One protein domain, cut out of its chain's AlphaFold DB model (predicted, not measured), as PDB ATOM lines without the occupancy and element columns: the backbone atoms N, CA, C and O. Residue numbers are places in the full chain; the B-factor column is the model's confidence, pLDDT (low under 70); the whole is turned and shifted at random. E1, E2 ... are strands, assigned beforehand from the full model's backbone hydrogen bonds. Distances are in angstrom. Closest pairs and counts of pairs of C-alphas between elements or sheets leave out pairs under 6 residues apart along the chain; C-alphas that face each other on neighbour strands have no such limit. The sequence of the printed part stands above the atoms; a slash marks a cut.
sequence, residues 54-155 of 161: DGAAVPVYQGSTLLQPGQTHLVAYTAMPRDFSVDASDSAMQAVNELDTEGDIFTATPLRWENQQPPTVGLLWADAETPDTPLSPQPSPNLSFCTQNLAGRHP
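This is residues 54 to 155 of the 161 residues of the protein "RatA -like protein" of Salmonella bongori (UniProt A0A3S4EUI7). Little regular structure: wide loops strung on two tiny antiparallel strand pairs, E1 with E4 and E2 with E3, set end to end where E1 runs on into E2. The 102 printed residues hold no named helix and strands E1, E2, E3, E4 in that order; the class is all strand, with only 12 residues in named elements. It is only just loose, close to compact: radius of gyration of the C-alphas 15.7 A, spans 40 by 31 by 28 A.

E1, residues 55 to 57, begins at C-alpha 55 (-23.873, 51.781, -18.737) and measures 7.0 A. E2, residues 60 to 62, measures 7.0 A, E3, residues 84 to 86, 7.2 A. E4, residues 94 to 96, measures 6.4 A and ends at C-alpha 96 (-19.780, 49.262, -19.502).

E1 and E4 are antiparallel at 136 degrees; N 57 and O 94, 2.8 A apart, are within hydrogen-bond range. The hairpin E2 and E3 is antiparallel at 152 degrees, with N 61 and O 85 in range at 2.8 A. E2 and E4 are apart.

The farthest C-alphas, of Glu 102 and Thr 130, are 45.6 A apart. The printed part has no cut. The link E2 to E3 is long, 21 residues. Mean pLDDT of the printed part is 75.9; 33 residues are under 70, among them 148 to 155.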
ATOM      1  N   ASP A  54     -20.888  53.523 -16.324       83.56
ATOM      2  CA  ASP A  54     -21.479  54.430 -17.318       83.56
ATOM      3  C   ASP A  54     -22.718  53.824 -18.002       83.56
ATOM      4  O   ASP A  54     -23.642  54.536 -18.404       83.56
ATOM      5  N   GLY A  55     -22.756  52.496 -18.133       84.75
ATOM      6  CA  GLY A  55     -23.873  51.781 -18.737       84.75
ATOM      7  C   GLY A  55     -23.801  50.268 -18.564       84.75
ATOM      8  O   GLY A  55     -23.031  49.735 -17.764       84.75
ATOM      9  N   ALA A  56     -24.625  49.562 -19.335       87.25
ATOM     10  CA  ALA A  56     -24.618  48.109 -19.411       87.25
ATOM     11  C   ALA A  56     -24.869  47.637 -20.849       87.25
ATOM     12  O   ALA A  56     -25.660  48.234 -21.581       87.25
ATOM     13  N   ALA A  57     -24.215  46.546 -21.232       86.44
ATOM     14  CA  ALA A  57     -24.369  45.877 -22.511       86.44
ATOM     15  C   ALA A  57     -25.067  44.524 -22.332       86.44
ATOM     16  O   ALA A  57     -24.811  43.785 -21.377       86.44
ATOM     17  N   VAL A  58     -25.928  44.191 -23.293       88.75
ATOM     18  CA  VAL A  58     -26.613  42.897 -23.371       88.75
ATOM     19  C   VAL A  58     -25.922  42.031 -24.426       88.75
ATOM     20  O   VAL A  58     -25.723  42.502 -25.549       88.75
ATOM     21  N   PRO A  59     -25.555  40.777 -24.109       89.31
ATOM     22  CA  PRO A  59     -24.922  39.892 -25.075       89.31
ATOM     23  C   PRO A  59     -25.900  39.503 -26.190       89.31
ATOM     24  O   PRO A  59     -27.034  39.092 -25.932       89.31
ATOM     25  N   VAL A  60     -25.428  39.597 -27.434       88.75
ATOM     26  CA  VAL A  60     -26.147  39.142 -28.629       88.75
ATOM     27  C   VAL A  60     -25.570  37.804 -29.069       88.75
ATOM     28  O   VAL A  60     -24.352  37.643 -29.148       88.75
ATOM     29  N   TYR A  61     -26.440  36.859 -29.397       90.19
ATOM     30  CA  TYR A  61     -26.068  35.539 -29.885       90.19
ATOM     31  C   TYR A  61     -26.577  35.322 -31.304       90.19
ATOM     32  O   TYR A  61     -27.626  35.842 -31.675       90.19
ATOM     33  N   GLN A  62     -25.855  34.502 -32.066       88.69
ATOM     34  CA  GLN A  62     -26.367  33.828 -33.255       88.69
ATOM     35  C   GLN A  62     -26.397  32.321 -32.968       88.69
ATOM     36  O   GLN A  62     -25.350  31.672 -32.852       88.69
ATOM     37  N   GLY A  63     -27.589  31.755 -32.791       86.94
ATOM     38  CA  GLY A  63     -27.765  30.412 -32.241       86.94
ATOM     39  C   GLY A  63     -27.138  30.309 -30.846       86.94
ATOM     40  O   GLY A  63     -27.597  30.953 -29.908       86.94
ATOM     41  N   SER A  64     -26.077  29.511 -30.711       88.19
ATOM     42  CA  SER A  64     -25.301  29.352 -29.470       88.19
ATOM     43  C   SER A  64     -23.993  30.153 -29.436       88.19
ATOM     44  O   SER A  64     -23.236  30.047 -28.471       88.19
ATOM     45  N   THR A  65     -23.690  30.928 -30.481       89.31
ATOM     46  CA  THR A  65     -22.428  31.674 -30.588       89.31
ATOM     47  C   THR A  65     -22.608  33.094 -30.076       89.31
ATOM     48  O   THR A  65     -23.435  33.830 -30.608       89.31
ATOM     49  N   LEU A  66     -21.828  33.488 -29.065       90.06
ATOM     50  CA  LEU A  66     -21.783  34.864 -28.568       90.06
ATOM     51  C   LEU A  66     -21.081  35.777 -29.581       90.06
ATOM     52  O   LEU A  66     -19.925  35.543 -29.938       90.06
ATOM     53  N   LEU A  67     -21.751  36.853 -29.985       87.38
ATOM     54  CA  LEU A  67     -21.192  37.874 -30.864       87.38
ATOM     55  C   LEU A  67     -20.440  38.919 -30.028       87.38
ATOM     56  O   LEU A  67     -21.009  39.906 -29.567       87.38
ATOM     57  N   GLN A  68     -19.148  38.677 -29.799       85.25
ATOM     58  CA  GLN A  68     -18.283  39.578 -29.033       85.25
ATOM     59  C   GLN A  68     -18.115  40.952 -29.714       85.25
ATOM     60  O   GLN A  68     -17.717  40.996 -30.886       85.25
ATOM     61  N   PRO A  69     -18.334  42.067 -28.990       73.56
ATOM     62  CA  PRO A  69     -18.007  43.407 -29.472       73.56
ATOM     63  C   PRO A  69     -16.505  43.523 -29.772       73.56
ATOM     64  O   PRO A  69     -15.672  43.142 -28.956       73.56
ATOM     65  N   GLY A  70     -16.146  44.025 -30.956       75.44
ATOM     66  CA  GLY A  70     -14.746  44.185 -31.382       75.44
ATOM     67  C   GLY A  70     -14.156  43.002 -32.157       75.44
ATOM     68  O   GLY A  70     -13.052  43.118 -32.689       75.44
ATOM     69  N   GLN A  71     -14.895  41.897 -32.296       81.75
ATOM     70  CA  GLN A  71     -14.535  40.796 -33.185       81.75
ATOM     71  C   GLN A  71     -15.425  40.793 -34.435       81.75
ATOM     72  O   GLN A  71     -16.639  40.979 -34.358       81.75
ATOM     73  N   THR A  72     -14.828  40.550 -35.603       79.38
ATOM     74  CA  THR A  72     -15.592  40.288 -36.827       79.38
ATOM     75  C   THR A  72     -16.166  38.875 -36.779       79.38
ATOM     76  O   THR A  72     -15.415  37.901 -36.743       79.38
ATOM     77  N   HIS A  73     -17.493  38.767 -36.827       81.12
ATOM     78  CA  HIS A  73     -18.206  37.492 -36.905       81.12
ATOM     79  C   HIS A  73     -18.683  37.241 -38.332       81.12
ATOM     80  O   HIS A  73     -19.215  38.140 -38.985       81.12
ATOM     81  N   LEU A  74     -18.495  36.015 -38.820       78.81
ATOM     82  CA  LEU A  74     -19.037  35.608 -40.113       78.81
ATOM     83  C   LEU A  74     -20.518  35.277 -39.954       78.81
ATOM     84  O   LEU A  74     -20.872  34.281 -39.330       78.81
ATOM     85  N   VAL A  75     -21.371  36.088 -40.568       77.50
ATOM     86  CA  VAL A  75     -22.806  35.821 -40.662       77.50
ATOM     87  C   VAL A  75     -23.090  35.235 -42.040       77.50
ATOM     88  O   VAL A  75     -22.781  35.845 -43.063       77.50
ATOM     89  N   ALA A  76     -23.648  34.025 -42.076       79.62
ATOM     90  CA  ALA A  76     -24.030  33.390 -43.330       79.62
ATOM     91  C   ALA A  76     -25.101  34.216 -44.056       79.62
ATOM     92  O   ALA A  76     -26.018  34.738 -43.433       79.62
ATOM     93  N   TYR A  77     -25.042  34.243 -45.389       75.56
ATOM     94  CA  TYR A  77     -26.039  34.918 -46.232       75.56
ATOM     95  C   TYR A  77     -27.474  34.396 -46.010       75.56
ATOM     96  O   TYR A  77     -28.459  35.072 -46.277       75.56
ATOM     97  N   THR A  78     -27.614  33.163 -45.527       82.12
ATOM     98  CA  THR A  78     -28.909  32.543 -45.224       82.12
ATOM     99  C   THR A  78     -29.390  32.812 -43.800       82.12
ATOM    100  O   THR A  78     -30.425  32.270 -43.425       82.12
ATOM    101  N   ALA A  79     -28.645  33.582 -42.998       81.12
ATOM    102  CA  ALA A  79     -29.021  33.880 -41.624       81.12
ATOM    103  C   ALA A  79     -30.321  34.688 -41.587       81.12
ATOM    104  O   ALA A  79     -30.528  35.633 -42.360       81.12
ATOM    105  N   MET A  80     -31.194  34.291 -40.674       81.69
ATOM    106  CA  MET A  80     -32.511  34.872 -40.487       81.69
ATOM    107  C   MET A  80     -32.558  35.641 -39.166       81.69
ATOM    108  O   MET A  80     -31.851  35.276 -38.226       81.69
ATOM    109  N   PRO A  81     -33.417  36.666 -39.037       79.88
ATOM    110  CA  PRO A  81     -33.617  37.392 -37.782       79.88
ATOM    111  C   PRO A  81     -33.834  36.485 -36.561       79.88
ATOM    112  O   PRO A  81     -33.274  36.733 -35.496       79.88
ATOM    113  N   ARG A  82     -34.600  35.398 -36.732       82.44
ATOM    114  CA  ARG A  82     -34.881  34.406 -35.678       82.44
ATOM    115  C   ARG A  82     -33.654  33.631 -35.190       82.44
ATOM    116  O   ARG A  82     -33.710  33.028 -34.124       82.44
ATOM    117  N   ASP A  83     -32.574  33.616 -35.970       85.69
ATOM    118  CA  ASP A  83     -31.333  32.940 -35.596       85.69
ATOM    119  C   ASP A  83     -30.544  33.758 -34.569       85.69
ATOM    120  O   ASP A  83     -29.557  33.264 -34.027       85.69
ATOM    121  N   PHE A  84     -30.966  34.994 -34.292       86.38
ATOM    122  CA  PHE A  84     -30.336  35.869 -33.321       86.38
ATOM    123  C   PHE A  84     -31.197  36.045 -32.081       86.38
ATOM    124  O   PHE A  84     -32.421  36.163 -32.149       86.38
ATOM    125  N   SER A  85     -30.536  36.124 -30.936       87.00
ATOM    126  CA  SER A  85     -31.189  36.310 -29.648       87.00
ATOM    127  C   SER A  85     -30.357  37.208 -28.743       87.00
ATOM    128  O   SER A  85     -29.181  37.476 -28.994       87.00
ATOM    129  N   VAL A  86     -30.995  37.694 -27.686       89.50
ATOM    130  CA  VAL A  86     -30.342  38.421 -26.599       89.50
ATOM    131  C   VAL A  86     -30.674  37.737 -25.286       89.50
ATOM    132  O   VAL A  86     -31.812  37.312 -25.082       89.50
ATOM    133  N   ASP A  87     -29.693  37.657 -24.392       87.88
ATOM    134  CA  ASP A  87     -29.931  37.266 -23.003       87.88
ATOM    135  C   ASP A  87     -30.008  38.529 -22.144       87.88
ATOM    136  O   ASP A  87     -28.998  39.059 -21.690       87.88
ATOM    137  N   ALA A  88     -31.232  39.029 -21.965       85.69
ATOM    138  CA  ALA A  88     -31.521  40.212 -21.159       85.69
ATOM    139  C   ALA A  88     -31.687  39.895 -19.660       85.69
ATOM    140  O   ALA A  88     -32.247  40.706 -18.919       85.69
ATOM    141  N   SER A  89     -31.256  38.715 -19.194       87.81
ATOM    142  CA  SER A  89     -31.228  38.429 -17.759       87.81
ATOM    143  C   SER A  89     -30.180  39.295 -17.056       87.81
ATOM    144  O   SER A  89     -29.097  39.556 -17.577       87.81
ATOM    145  N   ASP A  90     -30.481  39.712 -15.828       84.31
ATOM    146  CA  ASP A  90     -29.577  40.523 -15.000       84.31
ATOM    147  C   ASP A  90     -28.214  39.841 -14.756       84.31
ATOM    148  O   ASP A  90     -27.177  40.483 -14.624       84.31
ATOM    149  N   SER A  91     -28.196  38.507 -14.766       85.50
ATOM    150  CA  SER A  91     -26.982  37.694 -14.670       85.50
ATOM    151  C   SER A  91     -26.098  37.709 -15.921       85.50
ATOM    152  O   SER A  91     -24.925  37.362 -15.814       85.50
ATOM    153  N   ALA A  92     -26.643  38.052 -17.091       86.94
ATOM    154  CA  ALA A  92     -25.925  38.035 -18.366       86.94
ATOM    155  C   ALA A  92     -25.458  39.428 -18.818       86.94
ATOM    156  O   ALA A  92     -24.573  39.531 -19.674       86.94
ATOM    157  N   MET A  93     -26.036  40.493 -18.255       87.69
ATOM    158  CA  MET A  93     -25.650  41.868 -18.564       87.69
ATOM    159  C   MET A  93     -24.248  42.190 -18.049       87.69
ATOM    160  O   MET A  93     -23.849  41.782 -16.958       87.69
ATOM    161  N   GLN A  94     -23.506  42.955 -18.844       85.38
ATOM    162  CA  GLN A  94     -22.139  43.366 -18.535       85.38
ATOM    163  C   GLN A  94     -22.107  44.872 -18.333       85.38
ATOM    164  O   GLN A  94     -22.620  45.613 -19.168       85.38
ATOM    165  N   ALA A  95     -21.515  45.333 -17.237       85.31
ATOM    166  CA  ALA A  95     -21.296  46.758 -17.033       85.31
ATOM    167  C   ALA A  95     -20.316  47.305 -18.079       85.31
ATOM    168  O   ALA A  95     -19.348  46.643 -18.458       85.31
ATOM    169  N   VAL A  96     -20.587  48.523 -18.535       83.38
ATOM    170  CA  VAL A  96     -19.780  49.262 -19.502       83.38
ATOM    171  C   VAL A  96     -19.307  50.541 -18.830       83.38
ATOM    172  O   VAL A  96     -20.107  51.249 -18.224       83.38
ATOM    173  N   ASN A  97     -18.015  50.822 -18.942       79.44
ATOM    174  CA  ASN A  97     -17.374  52.000 -18.367       79.44
ATOM    175  C   ASN A  97     -16.395  52.560 -19.410       79.44
ATOM    176  O   ASN A  97     -15.188  52.367 -19.319       79.44
ATOM    177  N   GLU A  98     -16.919  53.127 -20.503       70.00
ATOM    178  CA  GLU A  98     -16.094  53.549 -21.652       70.00
ATOM    179  C   GLU A  98     -15.165  54.720 -21.315       70.00
ATOM    180  O   GLU A  98     -14.132  54.891 -21.966       70.00
ATOM    181  N   LEU A  99     -15.521  55.523 -20.309       69.06
ATOM    182  CA  LEU A  99     -14.706  56.648 -19.850       69.06
ATOM    183  C   LEU A  99     -13.689  56.244 -18.779       69.06
ATOM    184  O   LEU A  99     -12.932  57.090 -18.294       69.06
ATOM    185  N   ASP A 100     -13.656  54.963 -18.422       68.31
ATOM    186  CA  ASP A 100     -12.766  54.446 -17.405       68.31
ATOM    187  C   ASP A 100     -11.321  54.410 -17.885       68.31
ATOM    188  O   ASP A 100     -10.922  53.630 -18.752       68.31
ATOM    189  N   THR A 101     -10.514  55.276 -17.285       61.97
ATOM    190  CA  THR A 101      -9.066  55.315 -17.513       61.97
ATOM    191  C   THR A 101      -8.288  54.594 -16.415       61.97
ATOM    192  O   THR A 101      -7.076  54.409 -16.547       61.97
ATOM    193  N   GLU A 102      -8.972  54.187 -15.347       66.44
ATOM    194  CA  GLU A 102      -8.409  53.627 -14.119       66.44
ATOM    195  C   GLU A 102      -8.431  52.088 -14.153       66.44
ATOM    196  O   GLU A 102      -7.575  51.450 -13.535       66.44
ATOM    197  N   GLY A 103      -9.304  51.501 -14.984       59.56
ATOM    198  CA  GLY A 103      -9.357  50.064 -15.262       59.56
ATOM    199  C   GLY A 103     -10.192  49.291 -14.245       59.56
ATOM    200  O   GLY A 103      -9.871  48.141 -13.931       59.56
ATOM    201  N   ASP A 104     -11.241  49.920 -13.721       66.81
ATOM    202  CA  ASP A 104     -12.157  49.312 -12.774       66.81
ATOM    203  C   ASP A 104     -12.886  48.132 -13.426       66.81
ATOM    204  O   ASP A 104     -13.518  48.228 -14.479       66.81
ATOM    205  N   ILE A 105     -12.801  46.969 -12.780       66.06
ATOM    206  CA  ILE A 105     -13.431  45.752 -13.290       66.06
ATOM    207  C   ILE A 105     -14.743  45.513 -12.543       66.06
ATOM    208  O   ILE A 105     -14.777  45.375 -11.320       66.06
ATOM    209  N   PHE A 106     -15.834  45.370 -13.285       73.44
ATOM    210  CA  PHE A 106     -17.157  45.049 -12.753       73.44
ATOM    211  C   PHE A 106     -17.433  43.541 -12.883       73.44
ATOM    212  O   PHE A 106     -18.185  43.117 -13.755       73.44
ATOM    213  N   THR A 107     -16.816  42.693 -12.046       66.50
ATOM    214  CA  THR A 107     -17.057  41.231 -12.101       66.50
ATOM    215  C   THR A 107     -18.194  40.754 -11.199       66.50
ATOM    216  O   THR A 107     -18.488  39.561 -11.160       66.50
ATOM    217  N   ALA A 108     -18.810  41.644 -10.418       69.00
ATOM    218  CA  ALA A 108     -19.918  41.282  -9.544       69.00
ATOM    219  C   ALA A 108     -21.220  41.179 -10.354       69.00
ATOM    220  O   ALA A 108     -21.880  42.181 -10.609       69.00
ATOM    221  N   THR A 109     -21.587  39.961 -10.748       69.12
ATOM    222  CA  THR A 109     -22.911  39.642 -11.304       69.12
ATOM    223  C   THR A 109     -23.815  39.045 -10.220       69.12
ATOM    224  O   THR A 109     -23.344  38.181  -9.468       69.12
ATOM    225  N   PRO A 110     -25.108  39.413 -10.145       79.88
ATOM    226  CA  PRO A 110     -25.820  40.358 -11.015       79.88
ATOM    227  C   PRO A 110     -25.504  41.834 -10.711       79.88
ATOM    228  O   PRO A 110     -25.044  42.164  -9.613       79.88
ATOM    229  N   LEU A 111     -25.767  42.715 -11.682       82.88
ATOM    230  CA  LEU A 111     -25.548  44.156 -11.544       82.88
ATOM    231  C   LEU A 111     -26.520  44.773 -10.522       82.88
ATOM    232  O   LEU A 111     -27.625  44.290 -10.284       82.88
ATOM    233  N   ARG A 112     -26.113  45.885  -9.899       84.94
ATOM    234  CA  ARG A 112     -26.974  46.659  -8.990       84.94
ATOM    235  C   ARG A 112     -27.570  47.860  -9.716       84.94
ATOM    236  O   ARG A 112     -26.857  48.809 -10.016       84.94
ATOM    237  N   TRP A 113     -28.882  47.838  -9.928       85.50
ATOM    238  CA  TRP A 113     -29.619  48.906 -10.614       85.50
ATOM    239  C   TRP A 113     -30.122  49.995  -9.661       85.50
ATOM    240  O   TRP A 113     -30.492  49.697  -8.523       85.50
ATOM    241  N   GLU A 114     -30.212  51.237 -10.153       80.88
ATOM    242  CA  GLU A 114     -30.616  52.441  -9.394       80.88
ATOM    243  C   GLU A 114     -31.968  52.284  -8.666       80.88
ATOM    244  O   GLU A 114     -32.154  52.831  -7.583       80.88
ATOM    245  N   ASN A 115     -32.873  51.445  -9.189       84.12
ATOM    246  CA  ASN A 115     -34.182  51.142  -8.592       84.12
ATOM    247  C   ASN A 115     -34.390  49.654  -8.265       84.12
ATOM    248  O   ASN A 115     -35.527  49.196  -8.182       84.12
ATOM    249  N   GLN A 116     -33.307  48.880  -8.126       84.56
ATOM    250  CA  GLN A 116     -33.352  47.417  -7.939       84.56
ATOM    251  C   GLN A 116     -34.104  46.663  -9.051       84.56
ATOM    252  O   GLN A 116     -34.487  45.510  -8.872       84.56
ATOM    253  N   GLN A 117     -34.303  47.312 -10.198       85.31
ATOM    254  CA  GLN A 117     -35.026  46.773 -11.333       85.31
ATOM    255  C   GLN A 117     -34.140  46.876 -12.579       85.31
ATOM    256  O   GLN A 117     -33.791  47.999 -12.958       85.31
ATOM    257  N   PRO A 118     -33.781  45.749 -13.220       84.50
ATOM    258  CA  PRO A 118     -33.088  45.783 -14.498       84.50
ATOM    259  C   PRO A 118     -33.975  46.417 -15.580       84.50
ATOM    260  O   PRO A 118     -35.206  46.266 -15.534       84.50
ATOM    261  N   PRO A 119     -33.372  47.100 -16.568       84.44
ATOM    262  CA  PRO A 119     -34.107  47.619 -17.709       84.44
ATOM    263  C   PRO A 119     -34.689  46.473 -18.542       84.44
ATOM    264  O   PRO A 119     -34.089  45.407 -18.680       84.44
ATOM    265  N   THR A 120     -35.850  46.707 -19.153       84.75
ATOM    266  CA  THR A 120     -36.379  45.793 -20.168       84.75
ATOM    267  C   THR A 120     -35.598  45.994 -21.458       84.75
ATOM    268  O   THR A 120     -35.716  47.039 -22.097       84.75
ATOM    269  N   VAL A 121     -34.826  44.985 -21.855       82.94
ATOM    270  CA  VAL A 121     -34.090  44.975 -23.122       82.94
ATOM    271  C   VAL A 121     -34.629  43.860 -24.009       82.94
ATOM    272  O   VAL A 121     -34.955  42.772 -23.538       82.94
ATOM    273  N   GLY A 122     -34.736  44.132 -25.304       77.25
ATOM    274  CA  GLY A 122     -35.140  43.156 -26.304       77.25
ATOM    275  C   GLY A 122     -34.464  43.445 -27.633       77.25
ATOM    276  O   GLY A 122     -34.127  44.590 -27.933       77.25
ATOM    277  N   LEU A 123     -34.267  42.396 -28.428       74.94
ATOM    278  CA  LEU A 123     -33.785  42.531 -29.794       74.94
ATOM    279  C   LEU A 123     -34.986  42.744 -30.713       74.94
ATOM    280  O   LEU A 123     -35.842  41.869 -30.836       74.94
ATOM    281  N   LEU A 124     -35.041  43.908 -31.353       70.69
ATOM    282  CA  LEU A 124     -36.022  44.200 -32.388       70.69
ATOM    283  C   LEU A 124     -35.304  44.324 -33.726       70.69
ATOM    284  O   LEU A 124     -34.572  45.281 -33.967       70.69
ATOM    285  N   TRP A 125     -35.564  43.378 -34.619       65.69
ATOM    286  CA  TRP A 125     -35.243  43.535 -36.030       65.69
ATOM    287  C   TRP A 125     -36.326  44.422 -36.631       65.69
ATOM    288  O   TRP A 125     -37.485  44.011 -36.683       65.69
ATOM    289  N   ALA A 126     -35.997  45.665 -36.987       53.19
ATOM    290  CA  ALA A 126     -37.011  46.577 -37.506       53.19
ATOM    291  C   ALA A 126     -37.731  45.958 -38.704       53.19
ATOM    292  O   ALA A 126     -37.095  45.536 -39.666       53.19
ATOM    293  N   ASP A 127     -39.054  45.899 -38.592       50.66
ATOM    294  CA  ASP A 127     -39.987  45.438 -39.616       50.66
ATOM    295  C   ASP A 127     -39.659  44.065 -40.227       50.66
ATOM    296  O   ASP A 127     -39.996  43.794 -41.379       50.66
ATOM    297  N   ALA A 128     -39.069  43.146 -39.453       52.06
ATOM    298  CA  ALA A 128     -39.076  41.736 -39.828       52.06
ATOM    299  C   ALA A 128     -40.491  41.160 -39.620       52.06
ATOM    300  O   ALA A 128     -40.709  40.315 -38.756       52.06
ATOM    301  N   GLU A 129     -41.466  41.598 -40.428       55.72
ATOM    302  CA  GLU A 129     -42.749  40.887 -40.588       55.72
ATOM    303  C   GLU A 129     -42.520  39.419 -41.005       55.72
ATOM    304  O   GLU A 129     -43.394  38.567 -40.854       55.72
ATOM    305  N   THR A 130     -41.317  39.109 -41.493       66.94
ATOM    306  CA  THR A 130     -40.884  37.810 -41.995       66.94
ATOM    307  C   THR A 130     -39.607  37.324 -41.280       66.94
ATOM    308  O   THR A 130     -38.519  37.309 -41.863       66.94
ATOM    309  N   PRO A 131     -39.699  36.868 -40.014       71.75
ATOM    310  CA  PRO A 131     -38.552  36.345 -39.254       71.75
ATOM    311  C   PRO A 131     -37.901  35.106 -39.889       71.75
ATOM    312  O   PRO A 131     -36.784  34.744 -39.528       71.75
ATOM    313  N   ASP A 132     -38.592  34.482 -40.844       80.56
ATOM    314  CA  ASP A 132     -38.174  33.287 -41.578       80.56
ATOM    315  C   ASP A 132     -37.552  33.604 -42.949       80.56
ATOM    316  O   ASP A 132     -37.223  32.694 -43.711       80.56
ATOM    317  N   THR A 133     -37.415  34.886 -43.295       77.06
ATOM    318  CA  THR A 133     -36.732  35.312 -44.522       77.06
ATOM    319  C   THR A 133     -35.351  35.870 -44.201       77.06
ATOM    320  O   THR A 133     -35.199  36.555 -43.186       77.06
ATOM    321  N   PRO A 134     -34.343  35.620 -45.055       75.06
ATOM    322  CA  PRO A 134     -33.041  36.256 -44.914       75.06
ATOM    323  C   PRO A 134     -33.159  37.788 -44.934       75.06
ATOM    324  O   PRO A 134     -34.012  38.336 -45.635       75.06
ATOM    325  N   LEU A 135     -32.280  38.475 -44.199       70.38
ATOM    326  CA  LEU A 135     -32.233  39.943 -44.156       70.38
ATOM    327  C   LEU A 135     -32.121  40.551 -45.566       70.38
ATOM    328  O   LEU A 135     -31.434  40.015 -46.433       70.38
ATOM    329  N   SER A 136     -32.786  41.680 -45.806       65.50
ATOM    330  CA  SER A 136     -32.717  42.393 -47.084       65.50
ATOM    331  C   SER A 136     -32.617  43.908 -46.850       65.50
ATOM    332  O   SER A 136     -33.554  44.480 -46.296       65.50
ATOM    333  N   PRO A 137     -31.537  44.580 -47.294       66.81
ATOM    334  CA  PRO A 137     -30.380  44.001 -47.974       66.81
ATOM    335  C   PRO A 137     -29.561  43.095 -47.042       66.81
ATOM    336  O   PRO A 137     -29.630  43.193 -45.821       66.81
ATOM    337  N   GLN A 138     -28.796  42.181 -47.629       69.50
ATOM    338  CA  GLN A 138     -27.912  41.307 -46.861       69.50
ATOM    339  C   GLN A 138     -26.703  42.087 -46.326       69.50
ATOM    340  O   GLN A 138     -26.212  42.976 -47.029       69.50
ATOM    341  N   PRO A 139     -26.195  41.766 -45.120       69.38
ATOM    342  CA  PRO A 139     -25.012  42.415 -44.574       69.38
ATOM    343  C   PRO A 139     -23.809  42.227 -45.499       69.38
ATOM    344  O   PRO A 139     -23.375  41.108 -45.769       69.38
ATOM    345  N   SER A 140     -23.239  43.332 -45.973       72.94
ATOM    346  CA  SER A 140     -21.938  43.326 -46.632       72.94
ATOM    347  C   SER A 140     -20.847  43.086 -45.590       72.94
ATOM    348  O   SER A 140     -20.831  43.786 -44.571       72.94
ATOM    349  N   PRO A 141     -19.893  42.173 -45.845       69.44
ATOM    350  CA  PRO A 141     -18.825  41.851 -44.898       69.44
ATOM    351  C   PRO A 141     -17.886  43.031 -44.608       69.44
ATOM    352  O   PRO A 141     -17.155  43.001 -43.623       69.44
ATOM    353  N   ASN A 142     -17.900  44.075 -45.442       76.56
ATOM    354  CA  ASN A 142     -16.982  45.213 -45.340       76.56
ATOM    355  C   ASN A 142     -17.562  46.426 -44.599       76.56
ATOM    356  O   ASN A 142     -16.898  47.458 -44.520       76.56
ATOM    357  N   LEU A 143     -18.802  46.357 -44.110       66.00
ATOM    358  CA  LEU A 143     -19.497  47.505 -43.532       66.00
ATOM    359  C   LEU A 143     -20.187  47.112 -42.219       66.00
ATOM    360  O   LEU A 143     -20.695  46.003 -42.074       66.00
ATOM    361  N   SER A 144     -20.245  48.033 -41.256       69.06
ATOM    362  CA  SER A 144     -20.964  47.787 -39.997       69.06
ATOM    363  C   SER A 144     -22.483  47.719 -40.220       69.06
ATOM    364  O   SER A 144     -22.997  48.310 -41.172       69.06
ATOM    365  N   PHE A 145     -23.222  47.047 -39.330       66.81
ATOM    366  CA  PHE A 145     -24.692  46.990 -39.390       66.81
ATOM    367  C   PHE A 145     -25.331  48.390 -39.430       66.81
ATOM    368  O   PHE A 145     -26.237  48.631 -40.227       66.81
ATOM    369  N   CYS A 146     -24.818  49.336 -38.634       65.56
ATOM    370  CA  CYS A 146     -25.294  50.720 -38.618       65.56
ATOM    371  C   CYS A 146     -24.990  51.448 -39.937       65.56
ATOM    372  O   CYS A 146     -25.868  52.096 -40.493       65.56
ATOM    373  N   THR A 147     -23.773  51.297 -40.479       70.75
ATOM    374  CA  THR A 147     -23.367  51.920 -41.756       70.75
ATOM    375  C   THR A 147     -24.224  51.451 -42.933       70.75
ATOM    376  O   THR A 147     -24.394  52.181 -43.906       70.75
ATOM    377  N   GLN A 148     -24.768  50.236 -42.855       68.44
ATOM    378  CA  GLN A 148     -25.598  49.635 -43.901       68.44
ATOM    379  C   GLN A 148     -27.100  49.842 -43.693       68.44
ATOM    380  O   GLN A 148     -27.893  49.268 -44.435       68.44
ATOM    381  N   ASN A 149     -27.503  50.632 -42.691       65.88
ATOM    382  CA  ASN A 149     -28.902  50.804 -42.294       65.88
ATOM    383  C   ASN A 149     -29.611  49.478 -41.957       65.88
ATOM    384  O   ASN A 149     -30.828  49.365 -42.088       65.88
ATOM    385  N   LEU A 150     -28.855  48.477 -41.498       66.12
ATOM    386  CA  LEU A 150     -29.380  47.176 -41.066       66.12
ATOM    387  C   LEU A 150     -29.751  47.155 -39.580       66.12
ATOM    388  O   LEU A 150     -30.365  46.202 -39.118       66.12
ATOM    389  N   ALA A 151     -29.406  48.209 -38.835       57.47
ATOM    390  CA  ALA A 151     -29.759  48.376 -37.423       57.47
ATOM    391  C   ALA A 151     -31.257  48.672 -37.187       57.47
ATOM    392  O   ALA A 151     -31.691  48.813 -36.046       57.47
ATOM    393  N   GLY A 152     -32.064  48.740 -38.247       57.62
ATOM    394  CA  GLY A 152     -33.478  49.059 -38.142       57.62
ATOM    395  C   GLY A 152     -33.782  50.534 -37.854       57.62
ATOM    396  O   GLY A 152     -32.875  51.358 -37.846       57.62
ATOM    397  N   ARG A 153     -35.084  50.863 -37.728       52.66
ATOM    398  CA  ARG A 153     -35.713  52.208 -37.770       52.66
ATOM    399  C   ARG A 153     -34.755  53.393 -37.574       52.66
ATOM    400  O   ARG A 153     -34.283  53.656 -36.474       52.66
ATOM    401  N   HIS A 154     -34.605  54.199 -38.628       44.91
ATOM    402  CA  HIS A 154     -34.074  55.556 -38.509       44.91
ATOM    403  C   HIS A 154     -34.958  56.391 -37.560       44.91
ATOM    404  O   HIS A 154     -36.186  56.388 -37.722       44.91
ATOM    405  N   PRO A 155     -34.383  57.164 -36.622       38.41
ATOM    406  CA  PRO A 155     -35.124  58.176 -35.878       38.41
ATOM    407  C   PRO A 155     -35.481  59.321 -36.840       38.41
ATOM    408  O   PRO A 155     -34.731  60.277 -36.999       38.41
TER     409      PRO A 155